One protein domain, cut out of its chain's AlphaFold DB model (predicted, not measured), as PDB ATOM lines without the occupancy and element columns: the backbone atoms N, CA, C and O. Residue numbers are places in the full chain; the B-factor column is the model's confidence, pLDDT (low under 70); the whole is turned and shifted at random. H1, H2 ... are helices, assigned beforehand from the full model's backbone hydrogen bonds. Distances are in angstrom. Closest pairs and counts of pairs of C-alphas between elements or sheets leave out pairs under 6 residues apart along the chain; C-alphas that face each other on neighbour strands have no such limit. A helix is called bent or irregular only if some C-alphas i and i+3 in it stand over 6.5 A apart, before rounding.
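This is residues 14 to 161 of the 602 residues of the protein "Protein farnesyltransferase" of Ostreococcus tauri (UniProt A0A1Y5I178). Seven helices stand side by side in a flat slab, the chain zigzagging from one end of the slab to the other. H2, H4 and H6 make one row, H3, H5 and H7 a second row behind it, and H1 closes the end beside H2. The printed part has 148 residues with seven named helices, H1 to H7 in order, and no named strand; the class is all helix. They form an up-and-down bundle, in which each helix runs against the one before it in the chain. The whole is compact, with a radius of gyration of the C-alphas of 15.9 A, and spans 48 by 36 by 17 A.

H1, residues 14 to 35, and H2, residues 41 to 57, form a hairpin; they touch at a shallow tilt of 25 degrees, their closest C-alphas, of Leu 22 and Thr 50, 5.0 A apart. H2 forms another hairpin with H3, residues 62 to 78; the closest C-alphas, of Ser 51 and Ala 64, are 4.8 A apart. H3 touches H4, residues 80 to 100, with residues 72 to 77 alone; the closest C-alphas, of Ala 76 and Lys 83, are 4.3 A apart. H4 and H5, residues 105 to 121, touch, opposite ways, with the C-alphas of Ala 94 and Ala 111 closest at 5.2 A. H3 and H5 touch and run the same way; their closest C-alphas, of Tyr 62 and Gln 106, are 6.4 A apart. H4 touches H6, residues 124 to 140, at a shallow tilt of 6 degrees, the same way; the closest C-alphas, of Ala 95 and His 133, are 6.4 A apart. H6 and H7, residues 145 to 157, form a hairpin, with the C-alphas of Val 134 and Ala 147 closest at 5.3 A. H5 touches H7 with residues 105 to 112 alone, the C-alphas of Trp 108 and His 146 closest at 6.8 A. H1 and H7 are apart. Every O i to N i+4 pair is within hydrogen-bond range in H1, H2, H3, H6 and H7; in H4 15 of 17 are, in H5 11 of 13.

H1 begins at C-alpha 14, (69.971, 76.600, -35.980), and measures 31.2 A from first to last C-alpha; H4 measures 31.6 A and H5 25.3 A. H4 is irregular, with C-alphas 81 and 84 7.2 A apart, and so is H5, with C-alphas 117 and 120 8.7 A apart. H7 ends at C-alpha 157, (85.502, 102.187, -9.269).

The C-alphas of Ala 35 and Gly 142 are the two farthest apart, at 49.7 A. The printed part has no cut, and its six links are tight. Mean pLDDT of the printed part is 91.8; residues 32 to 38 are under 70.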
ATOM      1  N   GLY A  14      69.081  76.770 -37.135       80.12
ATOM      2  CA  GLY A  14      69.971  76.600 -35.980       80.12
ATOM      3  C   GLY A  14      69.726  77.594 -34.836       80.12
ATOM      4  O   GLY A  14      69.751  77.199 -33.681       80.12
ATOM      5  N   TYR A  15      69.384  78.855 -35.125       84.19
ATOM      6  CA  TYR A  15      69.120  79.846 -34.076       84.19
ATOM      7  C   TYR A  15      67.873  79.510 -33.255       84.19
ATOM      8  O   TYR A  15      67.857  79.678 -32.041       84.19
ATOM      9  N   GLU A  16      66.808  79.047 -33.912       87.31
ATOM     10  CA  GLU A  16      65.572  78.668 -33.221       87.31
ATOM     11  C   GLU A  16      65.778  77.429 -32.342       87.31
ATOM     12  O   GLU A  16      65.204  77.342 -31.255       87.31
ATOM     13  N   GLU A  17      66.620  76.493 -32.786       90.00
ATOM     14  CA  GLU A  17      67.042  75.335 -31.995       90.00
ATOM     15  C   GLU A  17      67.887  75.758 -30.785       90.00
ATOM     16  O   GLU A  17      67.615  75.306 -29.673       90.00
ATOM     17  N   ASP A  18      68.829  76.687 -30.965       92.00
ATOM     18  CA  ASP A  18      69.640  77.234 -29.871       92.00
ATOM     19  C   ASP A  18      68.799  78.001 -28.845       92.00
ATOM     20  O   ASP A  18      69.000  77.844 -27.642       92.00
ATOM     21  N   VAL A  19      67.811  78.786 -29.292       92.94
ATOM     22  CA  VAL A  19      66.871  79.473 -28.391       92.94
ATOM     23  C   VAL A  19      66.012  78.465 -27.628       92.94
ATOM     24  O   VAL A  19      65.810  78.636 -26.428       92.94
ATOM     25  N   ARG A  20      65.548  77.386 -28.272       92.50
ATOM     26  CA  ARG A  20      64.789  76.333 -27.578       92.50
ATOM     27  C   ARG A  20      65.646  75.623 -26.527       92.50
ATOM     28  O   ARG A  20      65.167  75.388 -25.421       92.50
ATOM     29  N   ALA A  21      66.903  75.323 -26.851       92.31
ATOM     30  CA  ALA A  21      67.851  74.734 -25.908       92.31
ATOM     31  C   ALA A  21      68.156  75.686 -24.736       92.31
ATOM     32  O   ALA A  21      68.241  75.249 -23.590       92.31
ATOM     33  N   LEU A  22      68.254  76.994 -25.000       93.62
ATOM     34  CA  LEU A  22      68.364  78.019 -23.961       93.62
ATOM     35  C   LEU A  22      67.139  78.002 -23.034       93.62
ATOM     36  O   LEU A  22      67.302  77.910 -21.821       93.62
ATOM     37  N   GLU A  23      65.922  78.036 -23.578       93.88
ATOM     38  CA  GLU A  23      64.674  77.996 -22.798       93.88
ATOM     39  C   GLU A  23      64.517  76.704 -21.975       93.88
ATOM     40  O   GLU A  23      63.922  76.711 -20.896       93.88
ATOM     41  N   GLU A  24      65.027  75.576 -22.469       92.50
ATOM     42  CA  GLU A  24      65.090  74.321 -21.716       92.50
ATOM     43  C   GLU A  24      66.095  74.404 -20.562       92.50
ATOM     44  O   GLU A  24      65.724  74.126 -19.424       92.50
ATOM     45  N   SER A  25      67.313  74.897 -20.810       93.44
ATOM     46  CA  SER A  25      68.306  75.095 -19.744       93.44
ATOM     47  C   SER A  25      67.849  76.097 -18.678       93.44
ATOM     48  O   SER A  25      68.088  75.883 -17.493       93.44
ATOM     49  N   MET A  26      67.105  77.142 -19.063       92.44
ATOM     50  CA  MET A  26      66.510  78.094 -18.120       92.44
ATOM     51  C   MET A  26      65.546  77.406 -17.155       92.44
ATOM     52  O   MET A  26      65.633  77.642 -15.953       92.44
ATOM     53  N   ARG A  27      64.679  76.525 -17.670       90.38
ATOM     54  CA  ARG A  27      63.756  75.739 -16.842       90.38
ATOM     55  C   ARG A  27      64.494  74.768 -15.933       90.38
ATOM     56  O   ARG A  27      64.179  74.712 -14.758       90.38
ATOM     57  N   MET A  28      65.518  74.075 -16.435       87.44
ATOM     58  CA  MET A  28      66.327  73.173 -15.604       87.44
ATOM     59  C   MET A  28      66.991  73.900 -14.429       87.44
ATOM     60  O   MET A  28      67.005  73.380 -13.318       87.44
ATOM     61  N   VAL A  29      67.519  75.106 -14.660       85.75
ATOM     62  CA  VAL A  29      68.129  75.918 -13.597       85.75
ATOM     63  C   VAL A  29      67.077  76.419 -12.602       85.75
ATOM     64  O   VAL A  29      67.342  76.428 -11.404       85.75
ATOM     65  N   GLU A  30      65.888  76.819 -13.061       83.12
ATOM     66  CA  GLU A  30      64.787  77.241 -12.181       83.12
ATOM     67  C   GLU A  30      64.251  76.068 -11.338       83.12
ATOM     68  O   GLU A  30      64.188  76.175 -10.113       83.12
ATOM     69  N   ASP A  31      63.969  74.924 -11.964       76.19
ATOM     70  CA  ASP A  31      63.463  73.717 -11.301       76.19
ATOM     71  C   ASP A  31      64.496  73.123 -10.324       76.19
ATOM     72  O   ASP A  31      64.138  72.648  -9.246       76.19
ATOM     73  N   GLY A  32      65.791  73.178 -10.664       67.31
ATOM     74  CA  GLY A  32      66.880  72.719  -9.796       67.31
ATOM     75  C   GLY A  32      66.992  73.525  -8.499       67.31
ATOM     76  O   GLY A  32      67.200  72.943  -7.435       67.31
ATOM     77  N   VAL A  33      66.771  74.844  -8.569       61.38
ATOM     78  CA  VAL A  33      66.731  75.737  -7.394       61.38
ATOM     79  C   VAL A  33      65.504  75.466  -6.516       61.38
ATOM     80  O   VAL A  33      65.571  75.634  -5.298       61.38
ATOM     81  N   GLU A  34      64.381  75.042  -7.100       60.50
ATOM     82  CA  GLU A  34      63.171  74.695  -6.340       60.50
ATOM     83  C   GLU A  34      63.231  73.288  -5.717       60.50
ATOM     84  O   GLU A  34      62.632  73.055  -4.663       60.50
ATOM     85  N   ALA A  35      63.950  72.348  -6.339       58.31
ATOM     86  CA  ALA A  35      63.978  70.940  -5.940       58.31
ATOM     87  C   ALA A  35      65.064  70.582  -4.906       58.31
ATOM     88  O   ALA A  35      64.898  69.601  -4.176       58.31
ATOM     89  N   SER A  36      66.167  71.335  -4.837       59.75
ATOM     90  CA  SER A  36      67.319  71.033  -3.977       59.75
ATOM     91  C   SER A  36      67.961  72.301  -3.411       59.75
ATOM     92  O   SER A  36      67.952  73.349  -4.047       59.75
ATOM     93  N   SER A  37      68.553  72.208  -2.213       62.25
ATOM     94  CA  SER A  37      69.415  73.272  -1.671       62.25
ATOM     95  C   SER A  37      70.807  73.300  -2.304       62.25
ATOM     96  O   SER A  37      71.527  74.281  -2.129       62.25
ATOM     97  N   ASP A  38      71.188  72.223  -2.992       69.31
ATOM     98  CA  ASP A  38      72.509  72.064  -3.593       69.31
ATOM     99  C   ASP A  38      72.509  72.591  -5.030       69.31
ATOM    100  O   ASP A  38      71.561  72.377  -5.790       69.31
ATOM    101  N   VAL A  39      73.591  73.268  -5.410       76.06
ATOM    102  CA  VAL A  39      73.755  73.859  -6.739       76.06
ATOM    103  C   VAL A  39      73.918  72.757  -7.793       76.06
ATOM    104  O   VAL A  39      74.879  71.989  -7.760       76.06
ATOM    105  N   ASP A  40      73.012  72.692  -8.776       87.50
ATOM    106  CA  ASP A  40      73.157  71.791  -9.927       87.50
ATOM    107  C   ASP A  40      74.176  72.353 -10.933       87.50
ATOM    108  O   ASP A  40      73.844  73.030 -11.909       87.50
ATOM    109  N   VAL A  41      75.454  72.057 -10.687       87.69
ATOM    110  CA  VAL A  41      76.586  72.478 -11.529       87.69
ATOM    111  C   VAL A  41      76.417  72.039 -12.989       87.69
ATOM    112  O   VAL A  41      76.860  72.751 -13.893       87.69
ATOM    113  N   HIS A  42      75.765  70.900 -13.250       88.94
ATOM    114  CA  HIS A  42      75.553  70.418 -14.614       88.94
ATOM    115  C   HIS A  42      74.531  71.283 -15.357       88.94
ATOM    116  O   HIS A  42      74.800  71.709 -16.482       88.94
ATOM    117  N   ALA A  43      73.405  71.606 -14.715       90.88
ATOM    118  CA  ALA A  43      72.405  72.509 -15.280       90.88
ATOM    119  C   ALA A  43      72.983  73.911 -15.537       90.88
ATOM    120  O   ALA A  43      72.740  74.494 -16.595       90.88
ATOM    121  N   LEU A  44      73.808  74.432 -14.619       93.31
ATOM    122  CA  LEU A  44      74.472  75.725 -14.806       93.31
ATOM    123  C   LEU A  44      75.477  75.692 -15.963       93.31
ATOM    124  O   LEU A  44      75.483  76.608 -16.782       93.31
ATOM    125  N   ALA A  45      76.300  74.645 -16.072       92.75
ATOM    126  CA  ALA A  45      77.241  74.493 -17.183       92.75
ATOM    127  C   ALA A  45      76.517  74.415 -18.539       92.75
ATOM    128  O   ALA A  45      76.936  75.065 -19.498       92.75
ATOM    129  N   LEU A  46      75.394  73.692 -18.602       93.88
ATOM    130  CA  LEU A  46      74.542  73.649 -19.788       93.88
ATOM    131  C   LEU A  46      73.963  75.033 -20.114       93.88
ATOM    132  O   LEU A  46      74.002  75.442 -21.272       93.88
ATOM    133  N   GLY A  47      73.491  75.777 -19.108       94.62
ATOM    134  CA  GLY A  47      73.011  77.155 -19.265       94.62
ATOM    135  C   GLY A  47      74.083  78.114 -19.795       94.62
ATOM    136  O   GLY A  47      73.802  78.972 -20.634       94.62
ATOM    137  N   MET A  48      75.341  77.945 -19.377       95.12
ATOM    138  CA  MET A  48      76.471  78.703 -19.928       95.12
ATOM    139  C   MET A  48      76.678  78.407 -21.419       95.12
ATOM    140  O   MET A  48      76.889  79.337 -22.207       95.12
ATOM    141  N   GLU A  49      76.618  77.132 -21.808       96.00
ATOM    142  CA  GLU A  49      76.836  76.672 -23.180       96.00
ATOM    143  C   GLU A  49      75.703  77.096 -24.127       96.00
ATOM    144  O   GLU A  49      75.962  77.680 -25.183       96.00
ATOM    145  N   THR A  50      74.444  76.862 -23.745       95.62
ATOM    146  CA  THR A  50      73.261  77.233 -24.543       95.62
ATOM    147  C   THR A  50      73.193  78.744 -24.744       95.62
ATOM    148  O   THR A  50      72.980  79.213 -25.865       95.62
ATOM    149  N   SER A  51      73.471  79.524 -23.694       96.94
ATOM    150  CA  SER A  51      73.583  80.974 -23.813       96.94
ATOM    151  C   SER A  51      74.693  81.393 -24.770       96.94
ATOM    152  O   SER A  51      74.485  82.330 -25.539       96.94
ATOM    153  N   ALA A  52      75.855  80.731 -24.751       95.00
ATOM    154  CA  ALA A  52      76.960  81.068 -25.647       95.00
ATOM    155  C   ALA A  52      76.581  80.885 -27.123       95.00
ATOM    156  O   ALA A  52      76.819  81.797 -27.914       95.00
ATOM    157  N   ARG A  53      75.912  79.779 -27.482       93.88
ATOM    158  CA  ARG A  53      75.452  79.528 -28.863       93.88
ATOM    159  C   ARG A  53      74.461  80.588 -29.353       93.88
ATOM    160  O   ARG A  53      74.596  81.128 -30.455       93.88
ATOM    161  N   VAL A  54      73.511  80.975 -28.495       92.56
ATOM    162  CA  VAL A  54      72.559  82.055 -28.806       92.56
ATOM    163  C   VAL A  54      73.273  83.402 -28.954       92.56
ATOM    164  O   VAL A  54      72.948  84.159 -29.866       92.56
ATOM    165  N   ILE A  55      74.250  83.708 -28.093       94.00
ATOM    166  CA  ILE A  55      75.031  84.955 -28.149       94.00
ATOM    167  C   ILE A  55      75.908  85.009 -29.406       94.00
ATOM    168  O   ILE A  55      76.024  86.074 -30.011       94.00
ATOM    169  N   GLU A  56      76.499  83.890 -29.823       90.44
ATOM    170  CA  GLU A  56      77.321  83.809 -31.033       90.44
ATOM    171  C   GLU A  56      76.507  84.152 -32.287       90.44
ATOM    172  O   GLU A  56      76.952  84.931 -33.131       90.44
ATOM    173  N   THR A  57      75.269  83.658 -32.362       87.38
ATOM    174  CA  THR A  57      74.368  83.955 -33.484       87.38
ATOM    175  C   THR A  57      73.696  85.328 -33.355       87.38
ATOM    176  O   THR A  57      73.511  86.039 -34.344       87.38
ATOM    177  N   CYS A  58      73.317  85.726 -32.138       88.75
ATOM    178  CA  CYS A  58      72.636  86.981 -31.833       88.75
ATOM    179  C   CYS A  58      73.230  87.633 -30.578       88.75
ATOM    180  O   CYS A  58      72.683  87.560 -29.476       88.75
ATOM    181  N   GLY A  59      74.327  88.372 -30.760       87.81
ATOM    182  CA  GLY A  59      75.016  89.030 -29.648       87.81
ATOM    183  C   GLY A  59      74.151  90.025 -28.867       87.81
ATOM    184  O   GLY A  59      74.477  90.347 -27.730       87.81
ATOM    185  N   ALA A  60      73.051  90.526 -29.436       89.62
ATOM    186  CA  ALA A  60      72.128  91.446 -28.764       89.62
ATOM    187  C   ALA A  60      71.042  90.737 -27.925       89.62
ATOM    188  O   ALA A  60      70.198  91.413 -27.327       89.62
ATOM    189  N   HIS A  61      71.030  89.398 -27.873       91.06
ATOM    190  CA  HIS A  61      70.016  88.620 -27.160       91.06
ATOM    191  C   HIS A  61      70.174  88.737 -25.635       91.06
ATOM    192  O   HIS A  61      70.789  87.905 -24.968       91.06
ATOM    193  N   TYR A  62      69.614  89.801 -25.066       93.00
ATOM    194  CA  TYR A  62      69.798  90.170 -23.661       93.00
ATOM    195  C   TYR A  62      69.335  89.094 -22.668       93.00
ATOM    196  O   TYR A  62      69.918  88.985 -21.593       93.00
ATOM    197  N   THR A  63      68.345  88.265 -23.020       93.00
ATOM    198  CA  THR A  63      67.915  87.135 -22.180       93.00
ATOM    199  C   THR A  63      69.002  86.067 -22.066       93.00
ATOM    200  O   THR A  63      69.221  85.548 -20.976       93.00
ATOM    201  N   ALA A  64      69.738  85.789 -23.151       93.44
ATOM    202  CA  ALA A  64      70.829  84.808 -23.136       93.44
ATOM    203  C   ALA A  64      71.993  85.305 -22.269       93.44
ATOM    204  O   ALA A  64      72.505  84.564 -21.434       93.44
ATOM    205  N   TRP A  65      72.342  86.589 -22.389       96.62
ATOM    206  CA  TRP A  65      73.324  87.237 -21.514       96.62
ATOM    207  C   TRP A  65      72.902  87.220 -20.042       96.62
ATOM    208  O   TRP A  65      73.706  86.895 -19.173       96.62
ATOM    209  N   ALA A  66      71.637  87.534 -19.752       95.38
ATOM    210  CA  ALA A  66      71.115  87.505 -18.390       95.38
ATOM    211  C   ALA A  66      71.152  86.089 -17.797       95.38
ATOM    212  O   ALA A  66      71.541  85.929 -16.642       95.38
ATOM    213  N   HIS A  67      70.777  85.073 -18.577       95.19
ATOM    214  CA  HIS A  67      70.838  83.682 -18.141       95.19
ATOM    215  C   HIS A  67      72.280  83.195 -17.957       95.19
ATOM    216  O   HIS A  67      72.578  82.609 -16.918       95.19
ATOM    217  N   ARG A  68      73.190  83.532 -18.885       97.62
ATOM    218  CA  ARG A  68      74.624  83.230 -18.749       97.62
ATOM    219  C   ARG A  68      75.164  83.803 -17.447       97.62
ATOM    220  O   ARG A  68      75.766  83.084 -16.665       97.62
ATOM    221  N   TRP A  69      74.896  85.082 -17.181       97.38
ATOM    222  CA  TRP A  69      75.356  85.705 -15.947       97.38
ATOM    223  C   TRP A  69      74.800  85.009 -14.700       97.38
ATOM    224  O   TRP A  69      75.556  84.763 -13.769       97.38
ATOM    225  N   ARG A  70      73.502  84.673 -14.669       95.25
ATOM    226  CA  ARG A  70      72.916  83.937 -13.531       95.25
ATOM    227  C   ARG A  70      73.649  82.620 -13.284       95.25
ATOM    228  O   ARG A  70      73.938  82.302 -12.136       95.25
ATOM    229  N   CYS A  71      73.973  81.892 -14.352       95.06
ATOM    230  CA  CYS A  71      74.710  80.641 -14.244       95.06
ATOM    231  C   CYS A  71      76.140  80.867 -13.739       95.06
ATOM    232  O   CYS A  71      76.562  80.210 -12.792       95.06
ATOM    233  N   ALA A  72      76.858  81.841 -14.303       95.94
ATOM    234  CA  ALA A  72      78.209  82.195 -13.876       95.94
ATOM    235  C   ALA A  72      78.275  82.650 -12.411       95.94
ATOM    236  O   ALA A  72      79.178  82.258 -11.680       95.94
ATOM    237  N   GLU A  73      77.314  83.462 -11.973       94.50
ATOM    238  CA  GLU A  73      77.221  83.974 -10.604       94.50
ATOM    239  C   GLU A  73      76.946  82.847  -9.603       94.50
ATOM    240  O   GLU A  73      77.596  82.788  -8.560       94.50
ATOM    241  N   ALA A  74      76.051  81.915  -9.944       93.00
ATOM    242  CA  ALA A  74      75.793  80.732  -9.129       93.00
ATOM    243  C   ALA A  74      77.019  79.802  -9.060       93.00
ATOM    244  O   ALA A  74      77.405  79.391  -7.968       93.00
ATOM    245  N   LEU A  75      77.689  79.547 -10.193       93.62
ATOM    246  CA  LEU A  75      78.936  78.770 -10.236       93.62
ATOM    247  C   LEU A  75      80.042  79.422  -9.398       93.62
ATOM    248  O   LEU A  75      80.742  78.744  -8.654       93.62
ATOM    249  N   ALA A  76      80.197  80.743  -9.492       93.88
ATOM    250  CA  ALA A  76      81.182  81.480  -8.710       93.88
ATOM    251  C   ALA A  76      80.862  81.454  -7.203       93.88
ATOM    252  O   ALA A  76      81.785  81.419  -6.393       93.88
ATOM    253  N   GLY A  77      79.576  81.460  -6.831       91.75
ATOM    254  CA  GLY A  77      79.125  81.347  -5.443       91.75
ATOM    255  C   GLY A  77      79.390  79.974  -4.819       91.75
ATOM    256  O   GLY A  77      79.736  79.909  -3.642       91.75
ATOM    257  N   ASP A  78      79.275  78.903  -5.605       89.88
ATOM    258  CA  ASP A  78      79.520  77.521  -5.163       89.88
ATOM    259  C   ASP A  78      81.016  77.154  -5.139       89.88
ATOM    260  O   ASP A  78      81.473  76.386  -4.295       89.88
ATOM    261  N   ALA A  79      81.821  77.756  -6.022       89.19
ATOM    262  CA  ALA A  79      83.206  77.350  -6.267       89.19
ATOM    263  C   ALA A  79      84.206  77.600  -5.115       89.19
ATOM    264  O   ALA A  79      85.369  77.210  -5.248       89.19
ATOM    265  N   GLY A  80      83.821  78.261  -4.016       89.94
ATOM    266  CA  GLY A  80      84.728  78.593  -2.909       89.94
ATOM    267  C   GLY A  80      85.987  79.326  -3.397       89.94
ATOM    268  O   GLY A  80      85.890  80.370  -4.043       89.94
ATOM    269  N   ASP A  81      87.171  78.745  -3.168       89.25
ATOM    270  CA  ASP A  81      88.464  79.278  -3.645       89.25
ATOM    271  C   ASP A  81      88.547  79.399  -5.186       89.25
ATOM    272  O   ASP A  81      89.355  80.160  -5.724       89.25
ATOM    273  N   GLY A  82      87.696  78.677  -5.923       93.69
ATOM    274  CA  GLY A  82      87.588  78.721  -7.382       93.69
ATOM    275  C   GLY A  82      86.789  79.907  -7.937       93.69
ATOM    276  O   GLY A  82      86.817  80.132  -9.150       93.69
ATOM    277  N   LYS A  83      86.122  80.704  -7.089       94.75
ATOM    278  CA  LYS A  83      85.299  81.865  -7.489       94.75
ATOM    279  C   LYS A  83      86.013  82.788  -8.481       94.75
ATOM    280  O   LYS A  83      85.453  83.175  -9.508       94.75
ATOM    281  N   MET A  84      87.275  83.123  -8.201       96.38
ATOM    282  CA  MET A  84      88.062  84.019  -9.054       96.38
ATOM    283  C   MET A  84      88.421  83.411 -10.406       96.38
ATOM    284  O   MET A  84      88.530  84.144 -11.384       96.38
ATOM    285  N   ALA A  85      88.564  82.088 -10.498       96.50
ATOM    286  CA  ALA A  85      88.798  81.430 -11.779       96.50
ATOM    287  C   ALA A  85      87.569  81.548 -12.696       96.50
ATOM    288  O   ALA A  85      87.725  81.899 -13.864       96.50
ATOM    289  N   VAL A  86      86.362  81.347 -12.149       96.19
ATOM    290  CA  VAL A  86      85.096  81.498 -12.891       96.19
ATOM    291  C   VAL A  86      84.943  82.928 -13.410       96.19
ATOM    292  O   VAL A  86      84.728  83.145 -14.599       96.19
ATOM    293  N   LEU A  87      85.131  83.925 -12.543       97.81
ATOM    294  CA  LEU A  87      84.972  85.327 -12.936       97.81
ATOM    295  C   LEU A  87      86.042  85.779 -13.944       97.81
ATOM    296  O   LEU A  87      85.745  86.561 -14.842       97.81
ATOM    297  N   ARG A  88      87.280  85.279 -13.851       97.56
ATOM    298  CA  ARG A  88      88.326  85.570 -14.849       97.56
ATOM    299  C   ARG A  88      88.009  84.969 -16.214       97.56
ATOM    300  O   ARG A  88      88.296  85.608 -17.227       97.56
ATOM    301  N   GLU A  89      87.413  83.780 -16.251       97.50
ATOM    302  CA  GLU A  89      86.931  83.187 -17.501       97.50
ATOM    303  C   GLU A  89      85.826  84.051 -18.117       97.50
ATOM    304  O   GLU A  89      85.929  84.405 -19.291       97.50
ATOM    305  N   GLU A  90      84.862  84.516 -17.320       97.56
ATOM    306  CA  GLU A  90      83.791  85.391 -17.811       97.56
ATOM    307  C   GLU A  90      84.296  86.756 -18.291       97.56
ATOM    308  O   GLU A  90      83.809  87.281 -19.297       97.56
ATOM    309  N   ALA A  91      85.314  87.320 -17.635       96.75
ATOM    310  CA  ALA A  91      85.965  88.542 -18.099       96.75
ATOM    311  C   ALA A  91      86.627  88.315 -19.468       96.75
ATOM    312  O   ALA A  91      86.491  89.136 -20.378       96.75
ATOM    313  N   ALA A  92      87.290  87.167 -19.650       96.69
ATOM    314  CA  ALA A  92      87.870  86.777 -20.929       96.69
ATOM    315  C   ALA A  92      86.792  86.495 -21.994       96.69
ATOM    316  O   ALA A  92      86.988  86.834 -23.162       96.69
ATOM    317  N   TYR A  93      85.651  85.911 -21.618       96.75
ATOM    318  CA  TYR A  93      84.505  85.714 -22.506       96.75
ATOM    319  C   TYR A  93      83.952  87.052 -23.001       96.75
ATOM    320  O   TYR A  93      83.787  87.244 -24.208       96.75
ATOM    321  N   ALA A  94      83.735  88.008 -22.093       95.38
ATOM    322  CA  ALA A  94      83.295  89.351 -22.453       95.38
ATOM    323  C   ALA A  94      84.303  90.040 -23.384       95.38
ATOM    324  O   ALA A  94      83.895  90.636 -24.379       95.38
ATOM    325  N   ALA A  95      85.606  89.884 -23.124       93.69
ATOM    326  CA  ALA A  95      86.656  90.405 -23.993       93.69
ATOM    327  C   ALA A  95      86.589  89.842 -25.417       93.69
ATOM    328  O   ALA A  95      86.616  90.609 -26.378       93.69
ATOM    329  N   ARG A  96      86.409  88.525 -25.571       94.38
ATOM    330  CA  ARG A  96      86.195  87.910 -26.891       94.38
ATOM    331  C   ARG A  96      84.940  88.466 -27.569       94.38
ATOM    332  O   ARG A  96      84.978  88.811 -28.748       94.38
ATOM    333  N   ALA A  97      83.846  88.611 -26.822       92.56
ATOM    334  CA  ALA A  97      82.580  89.107 -27.354       92.56
ATOM    335  C   ALA A  97      82.665  90.565 -27.844       92.56
ATOM    336  O   ALA A  97      82.140  90.878 -28.915       92.56
ATOM    337  N   THR A  98      83.352  91.456 -27.121       92.06
ATOM    338  CA  THR A  98      83.557  92.841 -27.579       92.06
ATOM    339  C   THR A  98      84.532  92.925 -28.745       92.06
ATOM    340  O   THR A  98      84.382  93.811 -29.577       92.06
ATOM    341  N   THR A  99      85.527  92.037 -28.840       88.81
ATOM    342  CA  THR A  99      86.416  91.997 -30.012       88.81
ATOM    343  C   THR A  99      85.630  91.629 -31.269       88.81
ATOM    344  O   THR A  99      85.812  92.260 -32.306       88.81
ATOM    345  N   SER A 100      84.701  90.674 -31.170       86.19
ATOM    346  CA  SER A 100      83.813  90.310 -32.281       86.19
ATOM    347  C   SER A 100      82.796  91.408 -32.611       86.19
ATOM    348  O   SER A 100      82.497  91.648 -33.780       86.19
ATOM    349  N   ASN A 101      82.248  92.087 -31.598       86.44
ATOM    350  CA  ASN A 101      81.309  93.190 -31.787       86.44
ATOM    351  C   ASN A 101      81.487  94.282 -30.723       86.44
ATOM    352  O   ASN A 101      80.822  94.301 -29.684       86.44
ATOM    353  N   ALA A 102      82.342  95.258 -31.033       86.38
ATOM    354  CA  ALA A 102      82.725  96.318 -30.103       86.38
ATOM    355  C   ALA A 102      81.597  97.312 -29.775       86.38
ATOM    356  O   ALA A 102      81.752  98.129 -28.866       86.38
ATOM    357  N   LYS A 103      80.464  97.257 -30.492       89.31
ATOM    358  CA  LYS A 103      79.293  98.139 -30.316       89.31
ATOM    359  C   LYS A 103      78.102  97.412 -29.681       89.31
ATOM    360  O   LYS A 103      76.945  97.776 -29.888       89.31
ATOM    361  N   ASN A 104      78.384  96.355 -28.923       90.38
ATOM    362  CA  ASN A 104      77.388  95.537 -28.248       90.38
ATOM    363  C   ASN A 104      77.213  95.949 -26.776       90.38
ATOM    364  O   ASN A 104      78.105  95.743 -25.956       90.38
ATOM    365  N   TYR A 105      76.042  96.485 -26.418       94.56
ATOM    366  CA  TYR A 105      75.748  96.904 -25.041       94.56
ATOM    367  C   TYR A 105      75.860  95.762 -24.024       94.56
ATOM    368  O   TYR A 105      76.330  95.976 -22.909       94.56
ATOM    369  N   GLN A 106      75.404  94.566 -24.388       94.75
ATOM    370  CA  GLN A 106      75.320  93.426 -23.484       94.75
ATOM    371  C   GLN A 106      76.710  92.899 -23.111       94.75
ATOM    372  O   GLN A 106      76.954  92.659 -21.933       94.75
ATOM    373  N   ALA A 107      77.634  92.812 -24.070       95.81
ATOM    374  CA  ALA A 107      79.011  92.378 -23.844       95.81
ATOM    375  C   ALA A 107      79.765  93.331 -22.902       95.81
ATOM    376  O   ALA A 107      80.369  92.886 -21.927       95.81
ATOM    377  N   TRP A 108      79.663  94.646 -23.128       97.56
ATOM    378  CA  TRP A 108      80.268  95.648 -22.241       97.56
ATOM    379  C   TRP A 108      79.644  95.646 -20.842       97.56
ATOM    380  O   TRP A 108      80.355  95.763 -19.843       97.56
ATOM    381  N   ASN A 109      78.324  95.466 -20.751       96.56
ATOM    382  CA  ASN A 109      77.651  95.312 -19.466       96.56
ATOM    383  C   ASN A 109      78.101  94.038 -18.734       96.56
ATOM    384  O   ASN A 109      78.276  94.067 -17.521       96.56
ATOM    385  N   HIS A 110      78.328  92.936 -19.454       97.25
ATOM    386  CA  HIS A 110      78.837  91.688 -18.882       97.25
ATOM    387  C   HIS A 110      80.265  91.844 -18.353       97.25
ATOM    388  O   HIS A 110      80.542  91.433 -17.228       97.25
ATOM    389  N   ALA A 111      81.146  92.518 -19.102       96.75
ATOM    390  CA  ALA A 111      82.496  92.860 -18.644       96.75
ATOM    391  C   ALA A 111      82.460  93.695 -17.352       96.75
ATOM    392  O   ALA A 111      83.170  93.398 -16.391       96.75
ATOM    393  N   ARG A 112      81.592  94.718 -17.299       96.75
ATOM    394  CA  ARG A 112      81.386  95.532 -16.092       96.75
ATOM    395  C   ARG A 112      80.892  94.699 -14.921       96.75
ATOM    396  O   ARG A 112      81.503  94.753 -13.862       96.75
ATOM    397  N   ARG A 113      79.830  93.920 -15.119       96.56
ATOM    398  CA  ARG A 113      79.223  93.111 -14.059       96.56
ATOM    399  C   ARG A 113      80.213  92.099 -13.487       96.56
ATOM    400  O   ARG A 113      80.302  91.949 -12.277       96.56
ATOM    401  N   THR A 114      81.035  91.501 -14.346       97.00
ATOM    402  CA  THR A 114      82.127  90.613 -13.929       97.00
ATOM    403  C   THR A 114      83.096  91.320 -12.981       97.00
ATOM    404  O   THR A 114      83.360  90.825 -11.887       97.00
ATOM    405  N   MET A 115      83.575  92.509 -13.357       96.56
ATOM    406  CA  MET A 115      84.479  93.300 -12.516       96.56
ATOM    407  C   MET A 115      83.801  93.825 -11.239       96.56
ATOM    408  O   MET A 115      84.451  93.920 -10.201       96.56
ATOM    409  N   GLU A 116      82.505  94.148 -11.282       95.56
ATOM    410  CA  GLU A 116      81.718  94.520 -10.096       95.56
ATOM    411  C   GLU A 116      81.661  93.379  -9.082       95.56
ATOM    412  O   GLU A 116      81.869  93.616  -7.892       95.56
ATOM    413  N   THR A 117      81.435  92.151  -9.551       95.75
ATOM    414  CA  THR A 117      81.360  90.956  -8.704       95.75
ATOM    415  C   THR A 117      82.722  90.516  -8.182       95.75
ATOM    416  O   THR A 117      82.802  90.038  -7.052       95.75
ATOM    417  N   MET A 118      83.800  90.704  -8.956       95.56
ATOM    418  CA  MET A 118      85.157  90.564  -8.415       95.56
ATOM    419  C   MET A 118      85.400  91.568  -7.282       95.56
ATOM    420  O   MET A 118      86.015  91.229  -6.275       95.56
ATOM    421  N   GLY A 119      84.884  92.792  -7.421       92.44
ATOM    422  CA  GLY A 119      84.910  93.801  -6.372       92.44
ATOM    423  C   GLY A 119      86.323  94.057  -5.850       92.44
ATOM    424  O   GLY A 119      87.250  94.294  -6.624       92.44
ATOM    425  N   ASP A 120      86.475  94.012  -4.530       90.81
ATOM    426  CA  ASP A 120      87.752  94.284  -3.864       90.81
ATOM    427  C   ASP A 120      88.680  93.050  -3.838       90.81
ATOM    428  O   ASP A 120      89.860  93.181  -3.521       90.81
ATOM    429  N   GLU A 121      88.179  91.866  -4.222       94.50
ATOM    430  CA  GLU A 121      88.986  90.646  -4.404       94.50
ATOM    431  C   GLU A 121      89.785  90.668  -5.719       94.50
ATOM    432  O   GLU A 121      90.738  89.904  -5.864       94.50
ATOM    433  N   ALA A 122      89.433  91.551  -6.666       94.88
ATOM    434  CA  ALA A 122      90.186  91.729  -7.904       94.88
ATOM    435  C   ALA A 122      91.643  92.108  -7.597       94.88
ATOM    436  O   ALA A 122      91.913  93.109  -6.922       94.88
ATOM    437  N   ASP A 123      92.600  91.355  -8.137       95.00
ATOM    438  CA  ASP A 123      94.012  91.683  -7.973       95.00
ATOM    439  C   ASP A 123      94.476  92.765  -8.972       95.00
ATOM    440  O   ASP A 123      93.714  93.298  -9.787       95.00
ATOM    441  N   VAL A 124      95.749  93.159  -8.877       93.50
ATOM    442  CA  VAL A 124      96.338  94.157  -9.787       93.50
ATOM    443  C   VAL A 124      96.314  93.668 -11.239       93.50
ATOM    444  O   VAL A 124      96.091  94.470 -12.143       93.50
ATOM    445  N   GLY A 125      96.503  92.368 -11.467       95.88
ATOM    446  CA  GLY A 125      96.462  91.763 -12.793       95.88
ATOM    447  C   GLY A 125      95.050  91.726 -13.378       95.88
ATOM    448  O   GLY A 125      94.890  91.956 -14.573       95.88
ATOM    449  N   ASP A 126      94.026  91.486 -12.559       95.88
ATOM    450  CA  ASP A 126      92.619  91.546 -12.974       95.88
ATOM    451  C   ASP A 126      92.245  92.954 -13.443       95.88
ATOM    452  O   ASP A 126      91.690  93.129 -14.531       95.88
ATOM    453  N   ARG A 127      92.626  93.976 -12.666       94.94
ATOM    454  CA  ARG A 127      92.430  95.379 -13.055       94.94
ATOM    455  C   ARG A 127      93.204  95.733 -14.322       94.94
ATOM    456  O   ARG A 127      92.626  96.346 -15.214       94.94
ATOM    457  N   ALA A 128      94.472  95.333 -14.418       95.06
ATOM    458  CA  ALA A 128      95.298  95.591 -15.597       95.06
ATOM    459  C   ALA A 128      94.665  95.006 -16.867       95.06
ATOM    460  O   ALA A 128      94.476  95.736 -17.835       95.06
ATOM    461  N   ARG A 129      94.211  93.746 -16.830       96.00
ATOM    462  CA  ARG A 129      93.504  93.109 -17.955       96.00
ATOM    463  C   ARG A 129      92.227  93.850 -18.354       96.00
ATOM    464  O   ARG A 129      91.925  93.954 -19.540       96.00
ATOM    465  N   ALA A 130      91.471  94.372 -17.386       96.44
ATOM    466  CA  ALA A 130      90.270  95.152 -17.675       96.44
ATOM    467  C   ALA A 130      90.594  96.469 -18.405       96.44
ATOM    468  O   ALA A 130      89.871  96.843 -19.331       96.44
ATOM    469  N   PHE A 131      91.688  97.144 -18.033       95.94
ATOM    470  CA  PHE A 131      92.184  98.317 -18.759       95.94
ATOM    471  C   PHE A 131      92.735  97.953 -20.139       95.94
ATOM    472  O   PHE A 131      92.344  98.587 -21.110       95.94
ATOM    473  N   GLU A 132      93.542  96.896 -20.258       95.75
ATOM    474  CA  GLU A 132      94.069  96.405 -21.543       95.75
ATOM    475  C   GLU A 132      92.949  96.089 -22.540       95.75
ATOM    476  O   GLU A 132      93.036  96.425 -23.719       95.75
ATOM    477  N   HIS A 133      91.864  95.480 -22.066       95.38
ATOM    478  CA  HIS A 133      90.677  95.208 -22.870       95.38
ATOM    479  C   HIS A 133      90.016  96.491 -23.404       95.38
ATOM    480  O   HIS A 133      89.640  96.558 -24.578       95.38
ATOM    481  N   VAL A 134      89.892  97.522 -22.565       96.69
ATOM    482  CA  VAL A 134      89.363  98.832 -22.970       96.69
ATOM    483  C   VAL A 134      90.314  99.534 -23.938       96.69
ATOM    484  O   VAL A 134      89.868 100.070 -24.951       96.69
ATOM    485  N   ASP A 135      91.613  99.487 -23.660       95.25
ATOM    486  CA  ASP A 135      92.650 100.112 -24.476       95.25
ATOM    487  C   ASP A 135      92.746  99.462 -25.853       95.25
ATOM    488  O   ASP A 135      92.852 100.167 -26.850       95.25
ATOM    489  N   ALA A 136      92.588  98.141 -25.948       93.75
ATOM    490  CA  ALA A 136      92.496  97.446 -27.227       93.75
ATOM    491  C   ALA A 136      91.285  97.915 -28.054       93.75
ATOM    492  O   ALA A 136      91.391  98.108 -29.268       93.75
ATOM    493  N   ALA A 137      90.132  98.139 -27.411       94.31
ATOM    494  CA  ALA A 137      88.947  98.655 -28.094       94.31
ATOM    495  C   ALA A 137      89.129 100.111 -28.556       94.31
ATOM    496  O   ALA A 137      88.706 100.451 -29.662       94.31
ATOM    497  N   LEU A 138      89.774 100.955 -27.744       95.62
ATOM    498  CA  LEU A 138      90.055 102.356 -28.075       95.62
ATOM    499  C   LEU A 138      91.171 102.513 -29.112       95.62
ATOM    500  O   LEU A 138      91.088 103.408 -29.944       95.62
ATOM    501  N   ALA A 139      92.152 101.614 -29.136       92.81
ATOM    502  CA  ALA A 139      93.156 101.560 -30.194       92.81
ATOM    503  C   ALA A 139      92.531 101.208 -31.556       92.81
ATOM    504  O   ALA A 139      92.989 101.681 -32.593       92.81
ATOM    505  N   SER A 140      91.470 100.391 -31.574       91.38
ATOM    506  CA  SER A 140      90.744 100.070 -32.810       91.38
ATOM    507  C   SER A 140      89.734 101.149 -33.223       91.38
ATOM    508  O   SER A 140      89.523 101.354 -34.417       91.38
ATOM    509  N   ASP A 141      89.052 101.776 -32.264       93.75
ATOM    510  CA  ASP A 141      88.085 102.855 -32.480       93.75
ATOM    511  C   ASP A 141      88.197 103.848 -31.317       93.75
ATOM    512  O   ASP A 141      87.530 103.711 -30.286       93.75
ATOM    513  N   GLY A 142      89.020 104.886 -31.504       93.94
ATOM    514  CA  GLY A 142      89.282 105.918 -30.493       93.94
ATOM    515  C   GLY A 142      88.050 106.726 -30.078       93.94
ATOM    516  O   GLY A 142      88.131 107.543 -29.157       93.94
ATOM    517  N   LYS A 143      86.898 106.507 -30.728       93.31
ATOM    518  CA  LYS A 143      85.610 107.151 -30.442       93.31
ATOM    519  C   LYS A 143      84.556 106.148 -29.954       93.31
ATOM    520  O   LYS A 143      83.392 106.526 -29.806       93.31
ATOM    521  N   ASN A 144      84.936 104.907 -29.632       94.81
ATOM    522  CA  ASN A 144      84.019 103.902 -29.097       94.81
ATOM    523  C   ASN A 144      83.436 104.343 -27.743       94.81
ATOM    524  O   ASN A 144      84.105 104.323 -26.708       94.81
ATOM    525  N   ILE A 145      82.152 104.709 -27.749       95.00
ATOM    526  CA  ILE A 145      81.459 105.227 -26.565       95.00
ATOM    527  C   ILE A 145      81.388 104.209 -25.424       95.00
ATOM    528  O   ILE A 145      81.474 104.598 -24.262       95.00
ATOM    529  N   HIS A 146      81.265 102.917 -25.728       96.12
ATOM    530  CA  HIS A 146      81.173 101.882 -24.704       96.12
ATOM    531  C   HIS A 146      82.512 101.684 -23.998       96.12
ATOM    532  O   HIS A 146      82.547 101.601 -22.774       96.12
ATOM    533  N   ALA A 147      83.607 101.685 -24.761       96.94
ATOM    534  CA  ALA A 147      84.952 101.576 -24.213       96.94
ATOM    535  C   ALA A 147      85.287 102.790 -23.332       96.94
ATOM    536  O   ALA A 147      85.717 102.617 -22.197       96.94
ATOM    537  N   TRP A 148      84.979 104.016 -23.780       97.75
ATOM    538  CA  TRP A 148      85.146 105.223 -22.955       97.75
ATOM    539  C   TRP A 148      84.284 105.208 -21.685       97.75
ATOM    540  O   TRP A 148      84.759 105.568 -20.607       97.75
ATOM    541  N   GLN A 149      83.029 104.753 -21.774       97.19
ATOM    542  CA  GLN A 149      82.162 104.584 -20.604       97.19
ATOM    543  C   GLN A 149      82.694 103.522 -19.638       97.19
ATOM    544  O   GLN A 149      82.563 103.679 -18.422       97.19
ATOM    545  N   GLN A 150      83.274 102.441 -20.160       97.12
ATOM    546  CA  GLN A 150      83.893 101.398 -19.355       97.12
ATOM    547  C   GLN A 150      85.175 101.900 -18.691       97.12
ATOM    548  O   GLN A 150      85.337 101.680 -17.493       97.12
ATOM    549  N   ARG A 151      86.019 102.651 -19.409       97.44
ATOM    550  CA  ARG A 151      87.215 103.300 -18.858       97.44
ATOM    551  C   ARG A 151      86.870 104.217 -17.693       97.44
ATOM    552  O   ARG A 151      87.411 104.051 -16.607       97.44
ATOM    553  N   ALA A 152      85.922 105.136 -17.897       96.56
ATOM    554  CA  ALA A 152      85.498 106.080 -16.864       96.56
ATOM    555  C   ALA A 152      84.971 105.360 -15.613       96.56
ATOM    556  O   ALA A 152      85.254 105.769 -14.485       96.56
ATOM    557  N   TRP A 153      84.239 104.257 -15.806       97.19
ATOM    558  CA  TRP A 153      83.783 103.414 -14.705       97.19
ATOM    559  C   TRP A 153      84.943 102.709 -13.989       97.19
ATOM    560  O   TRP A 153      84.983 102.763 -12.766       97.19
ATOM    561  N   LEU A 154      85.900 102.112 -14.710       96.00
ATOM    562  CA  LEU A 154      87.076 101.457 -14.117       96.00
ATOM    563  C   LEU A 154      87.922 102.441 -13.297       96.00
ATOM    564  O   LEU A 154      88.264 102.149 -12.152       96.00
ATOM    565  N   VAL A 155      88.207 103.618 -13.866       95.62
ATOM    566  CA  VAL A 155      88.961 104.698 -13.208       95.62
ATOM    567  C   VAL A 155      88.294 105.101 -11.897       95.62
ATOM    568  O   VAL A 155      88.947 105.136 -10.855       95.62
ATOM    569  N   SER A 156      86.981 105.324 -11.927       94.44
ATOM    570  CA  SER A 156      86.206 105.705 -10.747       94.44
ATOM    571  C   SER A 156      86.095 104.570  -9.718       94.44
ATOM    572  O   SER A 156      86.387 104.774  -8.540       94.44
ATOM    573  N   ARG A 157      85.739 103.349 -10.147       93.56
ATOM    574  CA  ARG A 157      85.502 102.187  -9.269       93.56
ATOM    575  C   ARG A 157      86.749 101.758  -8.505       93.56
ATOM    576  O   ARG A 157      86.627 101.337  -7.352       93.56
ATOM    577  N   PHE A 158      87.913 101.832  -9.146       90.38
ATOM    578  CA  PHE A 158      89.196 101.444  -8.558       90.38
ATOM    579  C   PHE A 158      90.042 102.638  -8.111       90.38
ATOM    580  O   PHE A 158      91.168 102.443  -7.663       90.38
ATOM    581  N   ASN A 159      89.499 103.857  -8.200       91.25
ATOM    582  CA  ASN A 159      90.167 105.100  -7.817       91.25
ATOM    583  C   ASN A 159      91.559 105.271  -8.467       91.25
ATOM    584  O   ASN A 159      92.493 105.768  -7.840       91.25
ATOM    585  N   VAL A 160      91.702 104.851  -9.727       90.75
ATOM    586  CA  VAL A 160      92.956 104.887 -10.504       90.75
ATOM    587  C   VAL A 160      92.963 106.081 -11.452       90.75
ATOM    588  O   VAL A 160      92.926 105.954 -12.670       90.75
ATOM    589  N   TRP A 161      92.959 107.267 -10.854       93.69
ATOM    590  CA  TRP A 161      92.981 108.547 -11.569       93.69
ATOM    591  C   TRP A 161      94.381 108.966 -12.013       93.69
ATOM    592  O   TRP A 161      94.526 109.793 -12.915       93.69
TER     593      TRP A 161